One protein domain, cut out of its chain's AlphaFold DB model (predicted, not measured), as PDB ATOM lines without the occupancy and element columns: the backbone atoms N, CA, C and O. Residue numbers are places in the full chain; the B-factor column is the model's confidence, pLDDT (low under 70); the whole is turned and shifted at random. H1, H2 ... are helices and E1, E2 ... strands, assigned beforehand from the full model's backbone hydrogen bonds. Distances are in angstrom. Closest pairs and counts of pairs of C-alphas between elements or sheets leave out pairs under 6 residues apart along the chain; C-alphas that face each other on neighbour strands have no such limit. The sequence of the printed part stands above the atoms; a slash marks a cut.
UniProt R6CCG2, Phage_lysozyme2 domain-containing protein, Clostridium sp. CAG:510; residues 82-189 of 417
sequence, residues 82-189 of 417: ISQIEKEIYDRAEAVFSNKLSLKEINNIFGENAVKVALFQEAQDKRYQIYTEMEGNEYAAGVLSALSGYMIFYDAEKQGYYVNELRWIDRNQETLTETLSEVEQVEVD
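What this domain is: This is residues 82 to 189 of the 417 residues of the protein "Phage_lysozyme2 domain-containing protein" of Clostridium sp. CAG:510 (UniProt R6CCG2). A small cluster of four helices makes one end of the domain, and a hairpin of two strands, E2 and E3, reaches away from it as a long arm whose tip, residues 172 to 177, sticks out free. H4 lies in the middle, with H1 and H3 packed on it at steep angles and the short strand E1 of a three-stranded sheet beneath it. The printed part has 108 residues, with four named helices and then three named strands along the chain, H1 H2 H3 H4 E1 E2 E3; the sheet's order is E1 E2 E3, antiparallel, and the class is mixed, helices and strands. The whole is loose, with a radius of gyration of the C-alphas of 17.3 A, and spans 65 by 27 by 24 A, the arm making much of the length.

How they stand to each other: H1, residues 82 to 96, touches H3, residues 112 to 125, about perpendicular at 89 degrees; their closest C-alphas, of Ile 89 and Leu 119, are 7.1 A apart. H2, residues 103 to 110, is close to H3 but not clearly touching it, with the C-alphas of Asn 107 and Val 115 closest at 6.3 A. H4, residues 133 to 148, touches H3 at a steep tilt of 52 degrees, opposite ways, with the C-alphas of Ala 118 and Val 143 closest at 5.6 A. With its residues 133 to 140 alone H4 touches residues 93 to 96 of H1, about perpendicular at 75 degrees; the closest C-alphas, of Val 96 and Gly 136, are 5.7 A apart. The helix packing is mostly crossed: no touching pair is at a shallow tilt. In H1, H2, H3 and H4 every O i to N i+4 pair is within hydrogen-bond range. E1, residues 152 to 155, E2, residues 160 to 167, and E3, residues 182 to 187, form a meander, each strand the antiparallel neighbour of the one before. H4 is on this sheet at a height of 7.1 A, over E1 and along the strands, at 24 degrees to E1 on the local plane: two layers, a helix on one face of a sheet. In the hairpin E1 and E2, N 153 and O 162 are 3.0 A apart, within hydrogen-bond range; in the hairpin E2 and E3, N 184 and O 165 are 2.8 A apart, also within range. H1 is apart from E1, E2 and E3.

Where its parts are: H1 begins at C-alpha 82, (-23.731, 25.935, 106.088), and is 21.0 A long from first to last C-alpha. H2 measures 10.3 A, H3 20.1 A and H4 22.2 A. E1 measures 9.8 A, E2 20.3 A and E3 15.0 A; E3 ends at C-alpha 187, (-32.865, 4.323, 81.370).

The domain as a whole: The two C-alphas farthest apart, of Ser 83 and Glu 174, are 65.2 A apart. The printed part has no cut, and the link from E2 to E3, 14 residues, is long. The mean pLDDT of the printed part is 74.2; 38 residues are under 70, among them residues 124 to 134 and 166 to 183.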
ATOM      1  N   ILE A  82     -24.142  27.120 106.853       54.72
ATOM      2  CA  ILE A  82     -23.731  25.935 106.088       54.72
ATOM      3  C   ILE A  82     -24.752  24.812 106.271       54.72
ATOM      4  O   ILE A  82     -25.205  24.249 105.285       54.72
ATOM      5  N   SER A  83     -25.209  24.565 107.500       61.56
ATOM      6  CA  SER A  83     -26.205  23.519 107.778       61.56
ATOM      7  C   SER A  83     -27.559  23.802 107.108       61.56
ATOM      8  O   SER A  83     -28.274  22.879 106.722       61.56
ATOM      9  N   GLN A  84     -27.939  25.078 106.972       59.41
ATOM     10  CA  GLN A  84     -29.146  25.486 106.249       59.41
ATOM     11  C   GLN A  84     -28.981  25.341 104.734       59.41
ATOM     12  O   GLN A  84     -29.895  24.820 104.102       59.41
ATOM     13  N   ILE A  85     -27.822  25.719 104.178       58.81
ATOM     14  CA  ILE A  85     -27.482  25.485 102.763       58.81
ATOM     15  C   ILE A  85     -27.556  23.987 102.463       58.81
ATOM     16  O   ILE A  85     -28.209  23.581 101.507       58.81
ATOM     17  N   GLU A  86     -26.910  23.173 103.301       65.50
ATOM     18  CA  GLU A  86     -26.878  21.716 103.168       65.50
ATOM     19  C   GLU A  86     -28.281  21.141 103.130       65.50
ATOM     20  O   GLU A  86     -28.613  20.399 102.210       65.50
ATOM     21  N   LYS A  87     -29.116  21.528 104.096       71.75
ATOM     22  CA  LYS A  87     -30.502  21.083 104.152       71.75
ATOM     23  C   LYS A  87     -31.280  21.491 102.901       71.75
ATOM     24  O   LYS A  87     -32.001  20.674 102.347       71.75
ATOM     25  N   GLU A  88     -31.139  22.734 102.456       68.62
ATOM     26  CA  GLU A  88     -31.924  23.243 101.338       68.62
ATOM     27  C   GLU A  88     -31.543  22.593 100.002       68.62
ATOM     28  O   GLU A  88     -32.420  22.235  99.218       68.62
ATOM     29  N   ILE A  89     -30.246  22.387  99.758       70.88
ATOM     30  CA  ILE A  89     -29.765  21.642  98.586       70.88
ATOM     31  C   ILE A  89     -30.326  20.218  98.609       70.88
ATOM     32  O   ILE A  89     -30.778  19.718  97.582       70.88
ATOM     33  N   TYR A  90     -30.343  19.585  99.779       76.94
ATOM     34  CA  TYR A  90     -30.854  18.229  99.946       76.94
ATOM     35  C   TYR A  90     -32.363  18.127  99.696       76.94
ATOM     36  O   TYR A  90     -32.804  17.260  98.943       76.94
ATOM     37  N   ASP A  91     -33.143  19.043 100.275       77.06
ATOM     38  CA  ASP A  91     -34.598  19.113 100.097       77.06
ATOM     39  C   ASP A  91     -34.956  19.367  98.617       77.06
ATOM     40  O   ASP A  91     -35.892  18.770  98.083       77.06
ATOM     41  N   ARG A  92     -34.183  20.214  97.920       73.19
ATOM     42  CA  ARG A  92     -34.344  20.468  96.477       73.19
ATOM     43  C   ARG A  92     -33.984  19.255  95.634       73.19
ATOM     44  O   ARG A  92     -34.701  18.947  94.690       73.19
ATOM     45  N   ALA A  93     -32.889  18.578  95.961       77.44
ATOM     46  CA  ALA A  93     -32.474  17.383  95.247       77.44
ATOM     47  C   ALA A  93     -33.549  16.290  95.341       77.44
ATOM     48  O   ALA A  93     -33.930  15.737  94.315       77.44
ATOM     49  N   GLU A  94     -34.113  16.056  96.530       81.19
ATOM     50  CA  GLU A  94     -35.237  15.124  96.731       81.19
ATOM     51  C   GLU A  94     -36.477  15.513  95.906       81.19
ATOM     52  O   GLU A  94     -37.173  14.639  95.401       81.19
ATOM     53  N   ALA A  95     -36.752  16.810  95.729       78.12
ATOM     54  CA  ALA A  95     -37.872  17.275  94.905       78.12
ATOM     55  C   ALA A  95     -37.642  17.101  93.393       78.12
ATOM     56  O   ALA A  95     -38.603  17.050  92.625       78.12
ATOM     57  N   VAL A  96     -36.379  17.070  92.967       76.88
ATOM     58  CA  VAL A  96     -35.971  17.077  91.560       76.88
ATOM     59  C   VAL A  96     -35.683  15.683  91.031       76.88
ATOM     60  O   VAL A  96     -36.002  15.417  89.873       76.88
ATOM     61  N   PHE A  97     -35.076  14.805  91.838       74.31
ATOM     62  CA  PHE A  97     -34.948  13.400  91.474       74.31
ATOM     63  C   PHE A  97     -36.361  12.892  91.194       74.31
ATOM     64  O   PHE A  97     -37.196  12.813  92.091       74.31
ATOM     65  N   SER A  98     -36.657  12.676  89.907       62.56
ATOM     66  CA  SER A  98     -37.993  12.297  89.438       62.56
ATOM     67  C   SER A  98     -38.570  11.149  90.280       62.56
ATOM     68  O   SER A  98     -37.813  10.389  90.882       62.56
ATOM     69  N   ASN A  99     -39.892  10.944  90.251       62.69
ATOM     70  CA  ASN A  99     -40.620   9.930  91.043       62.69
ATOM     71  C   ASN A  99     -40.063   8.479  91.000       62.69
ATOM     72  O   ASN A  99     -40.602   7.608  91.683       62.69
ATOM     73  N   LYS A 100     -39.049   8.187  90.177       66.88
ATOM     74  CA  LYS A 100     -38.391   6.885  90.025       66.88
ATOM     75  C   LYS A 100     -37.140   6.679  90.891       66.88
ATOM     76  O   LYS A 100     -36.805   5.526  91.139       66.88
ATOM     77  N   LEU A 101     -36.444   7.733  91.331       80.31
ATOM     78  CA  LEU A 101     -35.213   7.620  92.131       80.31
ATOM     79  C   LEU A 101     -35.368   8.424  93.422       80.31
ATOM     80  O   LEU A 101     -35.534   9.636  93.362       80.31
ATOM     81  N   SER A 102     -35.290   7.781  94.588       85.69
ATOM     82  CA  SER A 102     -35.275   8.517  95.860       85.69
ATOM     83  C   SER A 102     -33.850   8.822  96.316       85.69
ATOM     84  O   SER A 102     -32.953   7.976  96.192       85.69
ATOM     85  N   LEU A 103     -33.622   9.987  96.938       86.19
ATOM     86  CA  LEU A 103     -32.308  10.307  97.499       86.19
ATOM     87  C   LEU A 103     -31.926   9.285  98.566       86.19
ATOM     88  O   LEU A 103     -30.767   8.904  98.675       86.19
ATOM     89  N   LYS A 104     -32.901   8.759  99.315       88.12
ATOM     90  CA  LYS A 104     -32.691   7.660 100.266       88.12
ATOM     91  C   LYS A 104     -32.021   6.443  99.616       88.12
ATOM     92  O   LYS A 104     -31.083   5.900 100.197       88.12
ATOM     93  N   GLU A 105     -32.478   6.007  98.447       88.38
ATOM     94  CA  GLU A 105     -31.864   4.884  97.726       88.38
ATOM     95  C   GLU A 105     -30.468   5.243  97.216       88.38
ATOM     96  O   GLU A 105     -29.535   4.468  97.417       88.38
ATOM     97  N   ILE A 106     -30.295   6.448  96.668       89.31
ATOM     98  CA  ILE A 106     -28.989   6.955  96.221       89.31
ATOM     99  C   ILE A 106     -27.986   6.973  97.393       89.31
ATOM    100  O   ILE A 106     -26.866   6.473  97.267       89.31
ATOM    101  N   ASN A 107     -28.386   7.452  98.575       90.12
ATOM    102  CA  ASN A 107     -27.548   7.431  99.779       90.12
ATOM    103  C   ASN A 107     -27.184   6.017 100.224       90.12
ATOM    104  O   ASN A 107     -26.075   5.808 100.712       90.12
ATOM    105  N   ASN A 108     -28.094   5.050 100.089       89.94
ATOM    106  CA  ASN A 108     -27.804   3.666 100.461       89.94
ATOM    107  C   ASN A 108     -26.720   3.052  99.562       89.94
ATOM    108  O   ASN A 108     -25.960   2.205 100.028       89.94
ATOM    109  N   ILE A 109     -26.635   3.482  98.299       89.50
ATOM    110  CA  ILE A 109     -25.649   2.993  97.327       89.50
ATOM    111  C   ILE A 109     -24.295   3.678  97.531       89.50
ATOM    112  O   ILE A 109     -23.273   3.009  97.688       89.50
ATOM    113  N   PHE A 110     -24.286   5.013  97.533       87.00
ATOM    114  CA  PHE A 110     -23.052   5.806  97.478       87.00
ATOM    115  C   PHE A 110     -22.560   6.282  98.852       87.00
ATOM    116  O   PHE A 110     -21.400   6.665  99.002       87.00
ATOM    117  N   GLY A 111     -23.416   6.229  99.873       88.69
ATOM    118  CA  GLY A 111     -23.162   6.787 101.196       88.69
ATOM    119  C   GLY A 111     -23.490   8.279 101.273       88.69
ATOM    120  O   GLY A 111     -23.131   9.067 100.400       88.69
ATOM    121  N   GLU A 112     -24.129   8.686 102.370       87.88
ATOM    122  CA  GLU A 112     -24.658  10.046 102.557       87.88
ATOM    123  C   GLU A 112     -23.601  11.149 102.389       87.88
ATOM    124  O   GLU A 112     -23.871  12.191 101.798       87.88
ATOM    125  N   ASN A 113     -22.372  10.918 102.855       85.19
ATOM    126  CA  ASN A 113     -21.296  11.900 102.719       85.19
ATOM    127  C   ASN A 113     -20.870  12.108 101.260       85.19
ATOM    128  O   ASN A 113     -20.624  13.243 100.865       85.19
ATOM    129  N   ALA A 114     -20.786  11.040 100.459       84.06
ATOM    130  CA  ALA A 114     -20.413  11.153  99.048       84.06
ATOM    131  C   ALA A 114     -21.509  11.875  98.257       84.06
ATOM    132  O   ALA A 114     -21.211  12.778  97.478       84.06
ATOM    133  N   VAL A 115     -22.772  11.541  98.537       87.75
ATOM    134  CA  VAL A 115     -23.940  12.222  97.964       87.75
ATOM    135  C   VAL A 115     -23.925  13.708  98.310       87.75
ATOM    136  O   VAL A 115     -24.043  14.533  97.411       87.75
ATOM    137  N   LYS A 116     -23.696  14.072  99.578       81.56
ATOM    138  CA  LYS A 116     -23.570  15.480  99.987       81.56
ATOM    139  C   LYS A 116     -22.475  16.203  99.210       81.56
ATOM    140  O   LYS A 116     -22.733  17.268  98.665       81.56
ATOM    141  N   VAL A 117     -21.276  15.629  99.118       81.31
ATOM    142  CA  VAL A 117     -20.169  16.254  98.375       81.31
ATOM    143  C   VAL A 117     -20.535  16.467  96.901       81.31
ATOM    144  O   VAL A 117     -20.327  17.564  96.390       81.31
ATOM    145  N   ALA A 118     -21.127  15.466  96.242       85.06
ATOM    146  CA  ALA A 118     -21.543  15.570  94.842       85.06
ATOM    147  C   ALA A 118     -22.632  16.637  94.635       85.06
ATOM    148  O   ALA A 118     -22.509  17.478  93.748       85.06
ATOM    149  N   LEU A 119     -23.653  16.655  95.500       82.06
ATOM    150  CA  LEU A 119     -24.718  17.662  95.485       82.06
ATOM    151  C   LEU A 119     -24.159  19.086  95.595       82.06
ATOM    152  O   LEU A 119     -24.602  19.983  94.875       82.06
ATOM    153  N   PHE A 120     -23.196  19.294  96.493       74.19
ATOM    154  CA  PHE A 120     -22.568  20.595  96.707       74.19
ATOM    155  C   PHE A 120     -21.698  21.034  95.538       74.19
ATOM    156  O   PHE A 120     -21.783  22.192  95.128       74.19
ATOM    157  N   GLN A 121     -20.878  20.129  95.010       77.25
ATOM    158  CA  GLN A 121     -19.986  20.433  93.898       77.25
ATOM    159  C   GLN A 121     -20.786  20.817  92.647       77.25
ATOM    160  O   GLN A 121     -20.542  21.870  92.067       77.25
ATOM    161  N   GLU A 122     -21.807  20.031  92.299       80.38
ATOM    162  CA  GLU A 122     -22.655  20.320  91.138       80.38
ATOM    163  C   GLU A 122     -23.434  21.633  91.322       80.38
ATOM    164  O   GLU A 122     -23.594  22.427  90.391       80.38
ATOM    165  N   ALA A 123     -23.881  21.918  92.551       70.12
ATOM    166  CA  ALA A 123     -24.561  23.173  92.848       70.12
ATOM    167  C   ALA A 123     -23.594  24.346  92.668       70.12
ATOM    168  O   ALA A 123     -23.961  25.352  92.065       70.12
ATOM    169  N   GLN A 124     -22.351  24.214  93.132       67.25
ATOM    170  CA  GLN A 124     -21.315  25.225  92.950       67.25
ATOM    171  C   GLN A 124     -21.008  25.479  91.468       67.25
ATOM    172  O   GLN A 124     -20.912  26.644  91.068       67.25
ATOM    173  N   ASP A 125     -20.901  24.427  90.658       67.88
ATOM    174  CA  ASP A 125     -20.593  24.529  89.226       67.88
ATOM    175  C   ASP A 125     -21.717  25.241  88.456       67.88
ATOM    176  O   ASP A 125     -21.457  26.099  87.605       67.88
ATOM    177  N   LYS A 126     -22.973  25.015  88.859       66.69
ATOM    178  CA  LYS A 126     -24.149  25.758  88.374       66.69
ATOM    179  C   LYS A 126     -24.377  27.095  89.091       66.69
ATOM    180  O   LYS A 126     -25.432  27.708  88.943       66.69
ATOM    181  N   ARG A 127     -23.409  27.584  89.879       65.56
ATOM    182  CA  ARG A 127     -23.497  28.841  90.660       65.56
ATOM    183  C   ARG A 127     -24.747  28.921  91.540       65.56
ATOM    184  O   ARG A 127     -25.299  29.998  91.757       65.56
ATOM    185  N   TYR A 128     -25.178  27.768  92.038       61.69
ATOM    186  CA  TYR A 128     -26.354  27.557  92.871       61.69
ATOM    187  C   TYR A 128     -27.669  27.973  92.186       61.69
ATOM    188  O   TYR A 128     -28.677  28.195  92.857       61.69
ATOM    189  N   GLN A 129     -27.671  28.075  90.854       60.81
ATOM    190  CA  GLN A 129     -28.839  28.409  90.049       60.81
ATOM    191  C   GLN A 129     -29.612  27.129  89.713       60.81
ATOM    192  O   GLN A 129     -29.293  26.426  88.761       60.81
ATOM    193  N   ILE A 130     -30.594  26.797  90.553       63.22
ATOM    194  CA  ILE A 130     -31.498  25.651  90.378       63.22
ATOM    195  C   ILE A 130     -32.919  26.227  90.419       63.22
ATOM    196  O   ILE A 130     -33.561  26.203  91.474       63.22
ATOM    197  N   TYR A 131     -33.361  26.886  89.343       52.12
ATOM    198  CA  TYR A 131     -34.569  27.726  89.365       52.12
ATOM    199  C   TYR A 131     -35.744  27.158  88.567       52.12
ATOM    200  O   TYR A 131     -36.869  27.632  88.733       52.12
ATOM    201  N   THR A 132     -35.527  26.140  87.733       60.75
ATOM    202  CA  THR A 132     -36.583  25.536  86.905       60.75
ATOM    203  C   THR A 132     -36.590  24.014  87.001       60.75
ATOM    204  O   THR A 132     -35.582  23.408  87.354       60.75
ATOM    205  N   GLU A 133     -37.715  23.373  86.658       64.44
ATOM    206  CA  GLU A 133     -37.782  21.905  86.545       64.44
ATOM    207  C   GLU A 133     -36.713  21.364  85.578       64.44
ATOM    208  O   GLU A 133     -36.129  20.314  85.830       64.44
ATOM    209  N   MET A 134     -36.406  22.095  84.499       61.75
ATOM    210  CA  MET A 134     -35.372  21.707  83.534       61.75
ATOM    211  C   MET A 134     -33.961  21.822  84.129       61.75
ATOM    212  O   MET A 134     -33.212  20.848  84.109       61.75
ATOM    213  N   GLU A 135     -33.620  22.965  84.732       70.75
ATOM    214  CA  GLU A 135     -32.324  23.171  85.403       70.75
ATOM    215  C   GLU A 135     -32.121  22.211  86.580       70.75
ATOM    216  O   GLU A 135     -31.008  21.736  86.809       70.75
ATOM    217  N   GLY A 136     -33.197  21.898  87.308       77.12
ATOM    218  CA  GLY A 136     -33.209  20.874  88.343       77.12
ATOM    219  C   GLY A 136     -32.848  19.513  87.766       77.12
ATOM    220  O   GLY A 136     -31.906  18.876  88.231       77.12
ATOM    221  N   ASN A 137     -33.546  19.063  86.727       83.94
ATOM    222  CA  ASN A 137     -33.274  17.753  86.146       83.94
ATOM    223  C   ASN A 137     -31.851  17.634  85.578       83.94
ATOM    224  O   ASN A 137     -31.212  16.598  85.749       83.94
ATOM    225  N   GLU A 138     -31.317  18.694  84.973       83.44
ATOM    226  CA  GLU A 138     -29.908  18.733  84.567       83.44
ATOM    227  C   GLU A 138     -28.947  18.680  85.762       83.44
ATOM    228  O   GLU A 138     -27.929  17.997  85.699       83.44
ATOM    229  N   TYR A 139     -29.261  19.379  86.856       84.38
ATOM    230  CA  TYR A 139     -28.512  19.293  88.112       84.38
ATOM    231  C   TYR A 139     -28.502  17.862  88.667       84.38
ATOM    232  O   TYR A 139     -27.438  17.324  88.960       84.38
ATOM    233  N   ALA A 140     -29.658  17.203  88.743       86.75
ATOM    234  CA  ALA A 140     -29.750  15.814  89.186       86.75
ATOM    235  C   ALA A 140     -28.952  14.864  88.281       86.75
ATOM    236  O   ALA A 140     -28.236  13.999  88.785       86.75
ATOM    237  N   ALA A 141     -29.016  15.050  86.961       88.75
ATOM    238  CA  ALA A 141     -28.221  14.278  86.012       88.75
ATOM    239  C   ALA A 141     -26.705  14.464  86.239       88.75
ATOM    240  O   ALA A 141     -25.964  13.478  86.243       88.75
ATOM    241  N   GLY A 142     -26.251  15.693  86.511       87.75
ATOM    242  CA  GLY A 142     -24.861  15.994  86.877       87.75
ATOM    243  C   GLY A 142     -24.424  15.297  88.169       87.75
ATOM    244  O   GLY A 142     -23.399  14.614  88.196       87.75
ATOM    245  N   VAL A 143     -25.259  15.340  89.211       88.69
ATOM    246  CA  VAL A 143     -25.007  14.641  90.485       88.69
ATOM    247  C   VAL A 143     -24.899  13.128  90.285       88.69
ATOM    248  O   VAL A 143     -23.952  12.509  90.776       88.69
ATOM    249  N   LEU A 144     -25.838  12.514  89.556       90.50
ATOM    250  CA  LEU A 144     -25.788  11.077  89.264       90.50
ATOM    251  C   LEU A 144     -24.552  10.723  88.435       90.50
ATOM    252  O   LEU A 144     -23.945   9.675  88.667       90.50
ATOM    253  N   SER A 145     -24.154  11.598  87.511       89.25
ATOM    254  CA  SER A 145     -22.939  11.417  86.717       89.25
ATOM    255  C   SER A 145     -21.690  11.433  87.595       89.25
ATOM    256  O   SER A 145     -20.855  10.534  87.506       89.25
ATOM    257  N   ALA A 146     -21.594  12.397  88.513       86.00
ATOM    258  CA  ALA A 146     -20.476  12.513  89.446       86.00
ATOM    259  C   ALA A 146     -20.370  11.312  90.401       86.00
ATOM    260  O   ALA A 146     -19.267  10.889  90.743       86.00
ATOM    261  N   LEU A 147     -21.505  10.750  90.828       87.38
ATOM    262  CA  LEU A 147     -21.543   9.602  91.738       87.38
ATOM    263  C   LEU A 147     -21.246   8.271  91.041       87.38
ATOM    264  O   LEU A 147     -20.548   7.425  91.596       87.38
ATOM    265  N   SER A 148     -21.815   8.068  89.852       87.88
ATOM    266  CA  SER A 148     -21.767   6.784  89.143       87.88
ATOM    267  C   SER A 148     -20.629   6.680  88.124       87.88
ATOM    268  O   SER A 148     -20.338   5.583  87.650       87.88
ATOM    269  N   GLY A 149     -20.028   7.811  87.747       83.88
ATOM    270  CA  GLY A 149     -19.040   7.917  86.677       83.88
ATOM    271  C   GLY A 149     -19.627   7.830  85.263       83.88
ATOM    272  O   GLY A 149     -18.887   8.035  84.299       83.88
ATOM    273  N   TYR A 150     -20.915   7.506  85.106       86.62
ATOM    274  CA  TYR A 150     -21.597   7.513  83.810       86.62
ATOM    275  C   TYR A 150     -21.898   8.943  83.363       86.62
ATOM    276  O   TYR A 150     -22.167   9.807  84.186       86.62
ATOM    277  N   MET A 151     -21.925   9.191  82.055       86.38
ATOM    278  CA  MET A 151     -22.462  10.444  81.523       86.38
ATOM    279  C   MET A 151     -23.986  10.329  81.429       86.38
ATOM    280  O   MET A 151     -24.516   9.770  80.468       86.38
ATOM    281  N   ILE A 152     -24.673  10.819  82.459       89.31
ATOM    282  CA  ILE A 152     -26.131  10.782  82.569       89.31
ATOM    283  C   ILE A 152     -26.703  12.109  82.080       89.31
ATOM    284  O   ILE A 152     -26.218  13.183  82.435       89.31
ATOM    285  N   PHE A 153     -27.769  12.034  81.294       89.38
ATOM    286  CA  PHE A 153     -28.549  13.192  80.868       89.38
ATOM    287  C   PHE A 153     -30.030  12.966  81.165       89.38
ATOM    288  O   PHE A 153     -30.487  11.836  81.329       89.38
ATOM    289  N   TYR A 154     -30.782  14.058  81.243       88.44
ATOM    290  CA  TYR A 154     -32.232  14.011  81.361       88.44
ATOM    291  C   TYR A 154     -32.879  14.147  79.982       88.44
ATOM    292  O   TYR A 154     -32.554  15.064  79.228       88.44
ATOM    293  N   ASP A 155     -33.810  13.251  79.666       87.81
ATOM    294  CA  ASP A 155     -34.660  13.335  78.480       87.81
ATOM    295  C   ASP A 155     -36.026  13.900  78.893       87.81
ATOM    296  O   ASP A 155     -36.796  13.260  79.617       87.81
ATOM    297  N   ALA A 156     -36.324  15.119  78.436       84.44
ATOM    298  CA  ALA A 156     -37.560  15.820  78.771       84.44
ATOM    299  C   ALA A 156     -38.807  15.217  78.105       84.44
ATOM    300  O   ALA A 156     -39.900  15.336  78.662       84.44
ATOM    301  N   GLU A 157     -38.664  14.566  76.948       86.69
ATOM    302  CA  GLU A 157     -39.783  13.920  76.254       86.69
ATOM    303  C   GLU A 157     -40.177  12.623  76.961       86.69
ATOM    304  O   GLU A 157     -41.365  12.340  77.141       86.69
ATOM    305  N   LYS A 158     -39.178  11.855  77.408       86.31
ATOM    306  CA  LYS A 158     -39.385  10.593  78.131       86.31
ATOM    307  C   LYS A 158     -39.536  10.761  79.643       86.31
ATOM    308  O   LYS A 158     -39.876   9.792  80.320       86.31
ATOM    309  N   GLN A 159     -39.279  11.963  80.163       85.50
ATOM    310  CA  GLN A 159     -39.313  12.303  81.588       85.50
ATOM    311  C   GLN A 159     -38.484  11.340  82.449       85.50
ATOM    312  O   GLN A 159     -38.983  10.744  83.407       85.50
ATOM    313  N   GLY A 160     -37.214  11.155  82.086       88.06
ATOM    314  CA  GLY A 160     -36.322  10.230  82.785       88.06
ATOM    315  C   GLY A 160     -34.847  10.538  82.570       88.06
ATOM    316  O   GLY A 160     -34.485  11.378  81.745       88.06
ATOM    317  N   TYR A 161     -33.999   9.846  83.324       90.69
ATOM    318  CA  TYR A 161     -32.548   9.936  83.195       90.69
ATOM    319  C   TYR A 161     -32.034   8.775  82.358       90.69
ATOM    320  O   TYR A 161     -32.501   7.647  82.520       90.69
ATOM    321  N   TYR A 162     -31.068   9.042  81.489       90.00
ATOM    322  CA  TYR A 162     -30.558   8.066  80.538       90.00
ATOM    323  C   TYR A 162     -29.038   8.119  80.456       90.00
ATOM    324  O   TYR A 162     -28.420   9.171  80.641       90.00
ATOM    325  N   VAL A 163     -28.453   6.968  80.142       88.56
ATOM    326  CA  VAL A 163     -27.090   6.860  79.630       88.56
ATOM    327  C   VAL A 163     -27.150   6.470  78.163       88.56
ATOM    328  O   VAL A 163     -28.029   5.726  77.730       88.56
ATOM    329  N   ASN A 164     -26.197   6.972  77.395       78.75
ATOM    330  CA  ASN A 164     -26.005   6.551  76.020       78.75
ATOM    331  C   ASN A 164     -25.113   5.306  76.025       78.75
ATOM    332  O   ASN A 164     -23.908   5.417  76.255       78.75
ATOM    333  N   GLU A 165     -25.689   4.131  75.776       71.00
ATOM    334  CA  GLU A 165     -24.913   2.942  75.433       71.00
ATOM    335  C   GLU A 165     -24.729   2.896  73.916       71.00
ATOM    336  O   GLU A 165     -25.674   2.916  73.131       71.00
ATOM    337  N   LEU A 166     -23.481   2.863  73.473       57.25
ATOM    338  CA  LEU A 166     -23.180   2.745  72.055       57.25
ATOM    339  C   LEU A 166     -23.341   1.290  71.620       57.25
ATOM    340  O   LEU A 166     -22.512   0.445  71.969       57.25
ATOM    341  N   ARG A 167     -24.369   1.008  70.812       52.34
ATOM    342  CA  ARG A 167     -24.480  -0.243  70.058       52.34
ATOM    343  C   ARG A 167     -24.176   0.003  68.584       52.34
ATOM    344  O   ARG A 167     -24.713   0.905  67.947       52.34
ATOM    345  N   TRP A 168     -23.327  -0.847  68.020       49.59
ATOM    346  CA  TRP A 168     -23.148  -0.939  66.574       49.59
ATOM    347  C   TRP A 168     -24.026  -2.076  66.048       49.59
ATOM    348  O   TRP A 168     -23.885  -3.211  66.500       49.59
ATOM    349  N   ILE A 169     -24.932  -1.771  65.112       47.56
ATOM    350  CA  ILE A 169     -25.719  -2.768  64.378       47.56
ATOM    351  C   ILE A 169     -25.256  -2.793  62.916       47.56
ATOM    352  O   ILE A 169     -25.346  -1.799  62.209       47.56
ATOM    353  N   ASP A 170     -24.760  -3.972  62.550       48.50
ATOM    354  CA  ASP A 170     -24.611  -4.651  61.259       48.50
ATOM    355  C   ASP A 170     -24.208  -3.913  59.964       48.50
ATOM    356  O   ASP A 170     -24.735  -2.878  59.553       48.50
ATOM    357  N   ARG A 171     -23.308  -4.583  59.232       47.28
ATOM    358  CA  ARG A 171     -22.893  -4.256  57.865       47.28
ATOM    359  C   ARG A 171     -23.965  -4.702  56.879       47.28
ATOM    360  O   ARG A 171     -24.262  -5.890  56.770       47.28
ATOM    361  N   ASN A 172     -24.435  -3.790  56.032       47.72
ATOM    362  CA  ASN A 172     -25.126  -4.208  54.818       47.72
ATOM    363  C   ASN A 172     -24.100  -4.777  53.817       47.72
ATOM    364  O   ASN A 172     -23.336  -4.036  53.194       47.72
ATOM    365  N   GLN A 173     -24.071  -6.108  53.680       48.81
ATOM    366  CA  GLN A 173     -23.121  -6.823  52.817       48.81
ATOM    367  C   GLN A 173     -23.297  -6.527  51.315       48.81
ATOM    368  O   GLN A 173     -22.387  -6.817  50.541       48.81
ATOM    369  N   GLU A 174     -24.422  -5.940  50.888       51.12
ATOM    370  CA  GLU A 174     -24.681  -5.629  49.474       51.12
ATOM    371  C   GLU A 174     -24.192  -4.236  49.057       51.12
ATOM    372  O   GLU A 174     -23.785  -4.048  47.911       51.12
ATOM    373  N   THR A 175     -24.217  -3.256  49.965       50.72
ATOM    374  CA  THR A 175     -23.911  -1.852  49.638       50.72
ATOM    375  C   THR A 175     -22.548  -1.378  50.133       50.72
ATOM    376  O   THR A 175     -22.128  -0.294  49.735       50.72
ATOM    377  N   LEU A 176     -21.851  -2.159  50.976       49.88
ATOM    378  CA  LEU A 176     -20.583  -1.778  51.630       49.88
ATOM    379  C   LEU A 176     -20.660  -0.438  52.394       49.88
ATOM    380  O   LEU A 176     -19.641   0.185  52.671       49.88
ATOM    381  N   THR A 177     -21.865   0.022  52.729       42.31
ATOM    382  CA  THR A 177     -22.076   1.259  53.483       42.31
ATOM    383  C   THR A 177     -22.096   0.950  54.973       42.31
ATOM    384  O   THR A 177     -22.977   0.226  55.443       42.31
ATOM    385  N   GLU A 178     -21.140   1.512  55.707       47.22
ATOM    386  CA  GLU A 178     -21.130   1.529  57.168       47.22
ATOM    387  C   GLU A 178     -22.048   2.662  57.644       47.22
ATOM    388  O   GLU A 178     -21.878   3.815  57.246       47.22
ATOM    389  N   THR A 179     -23.058   2.339  58.453       44.44
ATOM    390  CA  THR A 179     -23.976   3.343  59.010       44.44
ATOM    391  C   THR A 179     -23.655   3.526  60.491       44.44
ATOM    392  O   THR A 179     -23.456   2.547  61.206       44.44
ATOM    393  N   LEU A 180     -23.556   4.780  60.940       45.78
ATOM    394  CA  LEU A 180     -23.300   5.142  62.336       45.78
ATOM    395  C   LEU A 180     -24.446   4.686  63.260       45.78
ATOM    396  O   LEU A 180     -25.602   4.988  62.980       45.78
ATOM    397  N   SER A 181     -24.063   4.031  64.362       50.25
ATOM    398  CA  SER A 181     -24.663   4.032  65.711       50.25
ATOM    399  C   SER A 181     -26.189   4.172  65.848       50.25
ATOM    400  O   SER A 181     -26.730   5.273  65.728       50.25
ATOM    401  N   GLU A 182     -26.857   3.125  66.334       49.12
ATOM    402  CA  GLU A 182     -27.954   3.371  67.274       49.12
ATOM    403  C   GLU A 182     -27.314   3.541  68.653       49.12
ATOM    404  O   GLU A 182     -26.811   2.598  69.263       49.12
ATOM    405  N   VAL A 183     -27.271   4.784  69.129       60.19
ATOM    406  CA  VAL A 183     -27.071   5.034  70.553       60.19
ATOM    407  C   VAL A 183     -28.313   4.485  71.251       60.19
ATOM    408  O   VAL A 183     -29.395   5.065  71.146       60.19
ATOM    409  N   GLU A 184     -28.176   3.342  71.915       71.75
ATOM    410  CA  GLU A 184     -29.240   2.802  72.744       71.75
ATOM    411  C   GLU A 184     -29.269   3.627  74.029       71.75
ATOM    412  O   GLU A 184     -28.331   3.640  74.823       71.75
ATOM    413  N   GLN A 185     -30.347   4.382  74.209       83.44
ATOM    414  CA  GLN A 185     -30.568   5.102  75.452       83.44
ATOM    415  C   GLN A 185     -31.075   4.116  76.498       83.44
ATOM    416  O   GLN A 185     -32.211   3.644  76.413       83.44
ATOM    417  N   VAL A 186     -30.239   3.836  77.491       87.69
ATOM    418  CA  VAL A 186     -30.596   2.982  78.623       87.69
ATOM    419  C   VAL A 186     -31.085   3.870  79.755       87.69
ATOM    420  O   VAL A 186     -30.399   4.807  80.164       87.69
ATOM    421  N   GLU A 187     -32.298   3.601  80.234       91.06
ATOM    422  CA  GLU A 187     -32.865   4.323  81.370       91.06
ATOM    423  C   GLU A 187     -32.046   4.044  82.639       91.06
ATOM    424  O   GLU A 187     -31.680   2.904  82.925       91.06
ATOM    425  N   VAL A 188     -31.753   5.094  83.405       90.44
ATOM    426  CA  VAL A 188     -31.022   4.990  84.666       90.44
ATOM    427  C   VAL A 188     -31.936   4.422  85.739       90.44
ATOM    428  O   VAL A 188     -32.944   5.025  86.111       90.44
ATOM    429  N   ASP A 189     -31.519   3.296  86.300       90.06
ATOM    430  CA  ASP A 189     -32.141   2.679  87.459       90.06
ATOM    431  C   ASP A 189     -31.123   2.442  88.589       90.06
ATOM    432  O   ASP A 189     -29.923   2.717  88.486       90.06
TER     433      ASP A 189